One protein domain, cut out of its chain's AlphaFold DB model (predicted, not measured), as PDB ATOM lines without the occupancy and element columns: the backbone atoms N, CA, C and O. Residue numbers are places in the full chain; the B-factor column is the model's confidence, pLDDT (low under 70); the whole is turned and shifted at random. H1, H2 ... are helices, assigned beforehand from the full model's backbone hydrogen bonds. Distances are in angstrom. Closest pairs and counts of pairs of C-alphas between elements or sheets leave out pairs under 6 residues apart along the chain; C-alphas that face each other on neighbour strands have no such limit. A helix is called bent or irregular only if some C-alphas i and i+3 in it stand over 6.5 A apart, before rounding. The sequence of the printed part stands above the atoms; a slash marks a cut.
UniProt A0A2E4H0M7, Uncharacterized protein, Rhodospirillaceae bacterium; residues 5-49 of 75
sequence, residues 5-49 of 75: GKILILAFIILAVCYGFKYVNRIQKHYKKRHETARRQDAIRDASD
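Overview. This is residues 5 to 49 of the 75 residues of an uncharacterized protein of Rhodospirillaceae bacterium (UniProt A0A2E4H0M7). Two helices, H1 and then the shorter H2, follow each other end to end and make a wide, open V, with the corner at Tyr 31 and nothing packed between the arms. The printed part has 45 residues, with two named helices and no named strand; the class is all helix. It is extended, with a radius of gyration of the C-alphas of 18.5 A, and it spans 60 by 21 by 6 A.

Along the chain. H1 runs from residue 5 to 30, 39.5 A from first to last C-alpha, beginning at C-alpha 5 at (25.223, -31.710, 23.417). It is irregular, but only just: C-alphas 27 and 30 are 7.0 A apart. H2, residues 32 to 46, is 21.5 A long and ends at C-alpha 46 at (46.330, 8.114, 54.597).

Arrangement. H1 and H2 meet only through their link, a tight one of 1 residue. In H2 every O i to N i+4 pair is within hydrogen-bond range; in H1, 19 of 22 are.

Size, cuts and confidence. The C-alphas of Gly 5 and Asp 49, the two farthest apart, are 60.2 A apart. Residues 5 to 49 stand free. The printed part has no cut. Its mean pLDDT is 72.4, and residues 25 to 49 are under 70.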
ATOM      1  N   GLY A   5      25.087 -32.721  24.468       86.12
ATOM      2  CA  GLY A   5      25.223 -31.710  23.417       86.12
ATOM      3  C   GLY A   5      24.966 -30.275  23.892       86.12
ATOM      4  O   GLY A   5      25.707 -29.371  23.516       86.12
ATOM      5  N   LYS A   6      23.978 -30.047  24.771       83.50
ATOM      6  CA  LYS A   6      23.698 -28.703  25.311       83.50
ATOM      7  C   LYS A   6      24.817 -28.205  26.227       83.50
ATOM      8  O   LYS A   6      25.153 -27.026  26.180       83.50
ATOM      9  N   ILE A   7      25.411 -29.097  27.023       92.62
ATOM     10  CA  ILE A   7      26.522 -28.749  27.924       92.62
ATOM     11  C   ILE A   7      27.794 -28.461  27.121       92.62
ATOM     12  O   ILE A   7      28.511 -27.517  27.438       92.62
ATOM     13  N   LEU A   8      28.039 -29.217  26.048       92.00
ATOM     14  CA  LEU A   8      29.191 -29.019  25.171       92.00
ATOM     15  C   LEU A   8      29.122 -27.666  24.450       92.00
ATOM     16  O   LEU A   8      30.100 -26.924  24.470       92.00
ATOM     17  N   ILE A   9      27.953 -27.301  23.907       92.31
ATOM     18  CA  ILE A   9      27.730 -25.970  23.315       92.31
ATOM     19  C   ILE A   9      27.939 -24.862  24.356       92.31
ATOM     20  O   ILE A   9      28.637 -23.886  24.081       92.31
ATOM     21  N   LEU A  10      27.371 -25.014  25.557       92.44
ATOM     22  CA  LEU A  10      27.477 -24.005  26.609       92.44
ATOM     23  C   LEU A  10      28.941 -23.802  27.025       92.44
ATOM     24  O   LEU A  10      29.428 -22.673  27.060       92.44
ATOM     25  N   ALA A  11      29.659 -24.898  27.280       94.00
ATOM     26  CA  ALA A  11      31.069 -24.876  27.641       94.00
ATOM     27  C   ALA A  11      31.930 -24.262  26.530       94.00
ATOM     28  O   ALA A  11      32.831 -23.478  26.822       94.00
ATOM     29  N   PHE A  12      31.630 -24.561  25.265       95.31
ATOM     30  CA  PHE A  12      32.359 -24.017  24.123       95.31
ATOM     31  C   PHE A  12      32.190 -22.498  23.997       95.31
ATOM     32  O   PHE A  12      33.176 -21.785  23.822       95.31
ATOM     33  N   ILE A  13      30.967 -21.983  24.161       95.94
ATOM     34  CA  ILE A  13      30.690 -20.538  24.134       95.94
ATOM     35  C   ILE A  13      31.394 -19.832  25.299       95.94
ATOM     36  O   ILE A  13      32.055 -18.815  25.094       95.94
ATOM     37  N   ILE A  14      31.300 -20.390  26.511       94.38
ATOM     38  CA  ILE A  14      31.973 -19.845  27.698       94.38
ATOM     39  C   ILE A  14      33.486 -19.800  27.475       94.38
ATOM     40  O   ILE A  14      34.115 -18.779  27.748       94.38
ATOM     41  N   LEU A  15      34.074 -20.878  26.947       94.19
ATOM     42  CA  LEU A  15      35.498 -20.930  26.633       94.19
ATOM     43  C   LEU A  15      35.873 -19.896  25.575       94.19
ATOM     44  O   LEU A  15      36.832 -19.168  25.794       94.19
ATOM     45  N   ALA A  16      35.115 -19.763  24.485       94.25
ATOM     46  CA  ALA A  16      35.382 -18.782  23.436       94.25
ATOM     47  C   ALA A  16      35.358 -17.338  23.969       94.25
ATOM     48  O   ALA A  16      36.295 -16.572  23.728       94.25
ATOM     49  N   VAL A  17      34.338 -16.983  24.760       94.38
ATOM     50  CA  VAL A  17      34.211 -15.652  25.377       94.38
ATOM     51  C   VAL A  17      35.325 -15.403  26.391       94.38
ATOM     52  O   VAL A  17      35.982 -14.364  26.335       94.38
ATOM     53  N   CYS A  18      35.599 -16.356  27.286       86.69
ATOM     54  CA  CYS A  18      36.685 -16.237  28.259       86.69
ATOM     55  C   CYS A  18      38.053 -16.151  27.584       86.69
ATOM     56  O   CYS A  18      38.911 -15.410  28.055       86.69
ATOM     57  N   TYR A  19      38.278 -16.887  26.496       90.56
ATOM     58  CA  TYR A  19      39.548 -16.872  25.778       90.56
ATOM     59  C   TYR A  19      39.742 -15.552  25.030       90.56
ATOM     60  O   TYR A  19      40.810 -14.950  25.137       90.56
ATOM     61  N   GLY A  20      38.691 -15.049  24.374       83.94
ATOM     62  CA  GLY A  20      38.680 -13.720  23.766       83.94
ATOM     63  C   GLY A  20      38.942 -12.622  24.800       83.94
ATOM     64  O   GLY A  20      39.866 -11.823  24.647       83.94
ATOM     65  N   PHE A  21      38.210 -12.640  25.915       82.19
ATOM     66  CA  PHE A  21      38.375 -11.658  26.985       82.19
ATOM     67  C   PHE A  21      39.749 -11.752  27.662       82.19
ATOM     68  O   PHE A  21      40.395 -10.733  27.877       82.19
ATOM     69  N   LYS A  22      40.264 -12.955  27.948       81.81
ATOM     70  CA  LYS A  22      41.602 -13.171  28.532       81.81
ATOM     71  C   LYS A  22      42.721 -12.689  27.609       81.81
ATOM     72  O   LYS A  22      43.728 -12.178  28.103       81.81
ATOM     73  N   TYR A  23      42.550 -12.838  26.297       78.19
ATOM     74  CA  TYR A  23      43.504 -12.356  25.302       78.19
ATOM     75  C   TYR A  23      43.541 -10.821  25.265       78.19
ATOM     76  O   TYR A  23      44.615 -10.234  25.407       78.19
ATOM     77  N   VAL A  24      42.377 -10.162  25.225       70.94
ATOM     78  CA  VAL A  24      42.268  -8.689  25.295       70.94
ATOM     79  C   VAL A  24      42.753  -8.145  26.648       70.94
ATOM     80  O   VAL A  24      43.474  -7.150  26.714       70.94
ATOM     81  N   ASN A  25      42.455  -8.833  27.750       62.12
ATOM     82  CA  ASN A  25      42.870  -8.424  29.093       62.12
ATOM     83  C   ASN A  25      44.389  -8.593  29.329       62.12
ATOM     84  O   ASN A  25      44.948  -8.030  30.271       62.12
ATOM     85  N   ARG A  26      45.096  -9.337  28.459       63.84
ATOM     86  CA  ARG A  26      46.567  -9.412  28.460       63.84
ATOM     87  C   ARG A  26      47.198  -8.110  27.955       63.84
ATOM     88  O   ARG A  26      48.250  -7.734  28.466       63.84
ATOM     89  N   ILE A  27      46.529  -7.405  27.038       64.38
ATOM     90  CA  ILE A  27      46.925  -6.081  26.528       64.38
ATOM     91  C   ILE A  27      46.660  -4.977  27.565       64.38
ATOM     92  O   ILE A  27      47.454  -4.049  27.706       64.38
ATOM     93  N   GLN A  28      45.619  -5.111  28.391       59.72
ATOM     94  CA  GLN A  28      45.299  -4.130  29.439       59.72
ATOM     95  C   GLN A  28      46.184  -4.207  30.702       59.72
ATOM     96  O   GLN A  28      46.026  -3.401  31.625       59.72
ATOM     97  N   LYS A  29      47.172  -5.117  30.758       54.97
ATOM     98  CA  LYS A  29      48.119  -5.221  31.888       54.97
ATOM     99  C   LYS A  29      48.982  -3.971  32.099       54.97
ATOM    100  O   LYS A  29      49.546  -3.817  33.182       54.97
ATOM    101  N   HIS A  30      49.050  -3.069  31.121       54.56
ATOM    102  CA  HIS A  30      49.719  -1.775  31.276       54.56
ATOM    103  C   HIS A  30      48.823  -0.683  31.884       54.56
ATOM    104  O   HIS A  30      49.344   0.230  32.519       54.56
ATOM    105  N   TYR A  31      47.494  -0.803  31.790       55.59
ATOM    106  CA  TYR A  31      46.558   0.213  32.287       55.59
ATOM    107  C   TYR A  31      46.094  -0.043  33.727       55.59
ATOM    108  O   TYR A  31      45.982   0.893  34.518       55.59
ATOM    109  N   LYS A  32      45.904  -1.309  34.129       54.69
ATOM    110  CA  LYS A  32      45.404  -1.619  35.483       54.69
ATOM    111  C   LYS A  32      46.452  -1.447  36.591       54.69
ATOM    112  O   LYS A  32      46.098  -1.228  37.746       54.69
ATOM    113  N   LYS A  33      47.744  -1.466  36.244       53.59
ATOM    114  CA  LYS A  33      48.818  -1.232  37.217       53.59
ATOM    115  C   LYS A  33      48.836   0.197  37.755       53.59
ATOM    116  O   LYS A  33      49.206   0.347  38.903       53.59
ATOM    117  N   ARG A  34      48.392   1.217  37.003       54.53
ATOM    118  CA  ARG A  34      48.353   2.603  37.514       54.53
ATOM    119  C   ARG A  34      47.221   2.856  38.508       54.53
ATOM    120  O   ARG A  34      47.417   3.602  39.456       54.53
ATOM    121  N   HIS A  35      46.059   2.231  38.320       54.31
ATOM    122  CA  HIS A  35      44.919   2.452  39.215       54.31
ATOM    123  C   HIS A  35      45.034   1.684  40.536       54.31
ATOM    124  O   HIS A  35      44.580   2.183  41.560       54.31
ATOM    125  N   GLU A  36      45.660   0.504  40.539       57.38
ATOM    126  CA  GLU A  36      45.814  -0.295  41.761       57.38
ATOM    127  C   GLU A  36      47.015   0.154  42.611       57.38
ATOM    128  O   GLU A  36      46.919   0.150  43.837       57.38
ATOM    129  N   THR A  37      48.117   0.617  41.999       56.22
ATOM    130  CA  THR A  37      49.241   1.183  42.765       56.22
ATOM    131  C   THR A  37      48.940   2.578  43.296       56.22
ATOM    132  O   THR A  37      49.239   2.809  44.458       56.22
ATOM    133  N   ALA A  38      48.293   3.469  42.529       58.19
ATOM    134  CA  ALA A  38      47.906   4.793  43.035       58.19
ATOM    135  C   ALA A  38      46.940   4.678  44.225       58.19
ATOM    136  O   ALA A  38      47.198   5.242  45.280       58.19
ATOM    137  N   ARG A  39      45.904   3.828  44.120       59.97
ATOM    138  CA  ARG A  39      44.973   3.561  45.231       59.97
ATOM    139  C   ARG A  39      45.655   2.942  46.452       59.97
ATOM    140  O   ARG A  39      45.291   3.288  47.570       59.97
ATOM    141  N   ARG A  40      46.620   2.031  46.269       59.50
ATOM    142  CA  ARG A  40      47.392   1.475  47.395       59.50
ATOM    143  C   ARG A  40      48.316   2.507  48.028       59.50
ATOM    144  O   ARG A  40      48.461   2.501  49.240       59.50
ATOM    145  N   GLN A  41      48.942   3.363  47.232       59.44
ATOM    146  CA  GLN A  41      49.895   4.354  47.716       59.44
ATOM    147  C   GLN A  41      49.187   5.504  48.445       59.44
ATOM    148  O   GLN A  41      49.661   5.913  49.500       59.44
ATOM    149  N   ASP A  42      48.016   5.934  47.963       59.44
ATOM    150  CA  ASP A  42      47.133   6.859  48.685       59.44
ATOM    151  C   ASP A  42      46.628   6.236  49.992       59.44
ATOM    152  O   ASP A  42      46.758   6.846  51.045       59.44
ATOM    153  N   ALA A  43      46.173   4.976  49.964       60.94
ATOM    154  CA  ALA A  43      45.734   4.281  51.176       60.94
ATOM    155  C   ALA A  43      46.858   4.106  52.213       60.94
ATOM    156  O   ALA A  43      46.595   4.183  53.406       60.94
ATOM    157  N   ILE A  44      48.108   3.894  51.784       60.75
ATOM    158  CA  ILE A  44      49.275   3.837  52.681       60.75
ATOM    159  C   ILE A  44      49.632   5.235  53.211       60.75
ATOM    160  O   ILE A  44      50.030   5.355  54.364       60.75
ATOM    161  N   ARG A  45      49.474   6.293  52.403       60.25
ATOM    162  CA  ARG A  45      49.726   7.678  52.831       60.25
ATOM    163  C   ARG A  45      48.693   8.151  53.857       60.25
ATOM    164  O   ARG A  45      49.088   8.743  54.857       60.25
ATOM    165  N   ASP A  46      47.418   7.836  53.648       60.88
ATOM    166  CA  ASP A  46      46.330   8.114  54.597       60.88
ATOM    167  C   ASP A  46      46.396   7.231  55.854       60.88
ATOM    168  O   ASP A  46      46.008   7.668  56.932       60.88
ATOM    169  N   ALA A  47      46.940   6.013  55.755       62.06
ATOM    170  CA  ALA A  47      47.164   5.121  56.898       62.06
ATOM    171  C   ALA A  47      48.459   5.421  57.679       62.06
ATOM    172  O   ALA A  47      48.942   4.569  58.428       62.06
ATOM    173  N   SER A  48      49.049   6.605  57.500       65.44
ATOM    174  CA  SER A  48      50.183   7.025  58.321       65.44
ATOM    175  C   SER A  48      49.714   7.341  59.740       65.44
ATOM    176  O   SER A  48      48.697   8.003  59.931       65.44
ATOM    177  N   ASP A  49      50.478   6.893  60.736       68.06
ATOM    178  CA  ASP A  49      50.154   7.095  62.148       68.06
ATOM    179  C   ASP A  49      50.085   8.601  62.472       68.06
ATOM    180  O   ASP A  49      51.072   9.337  62.324       68.06
TER     181      ASP A  49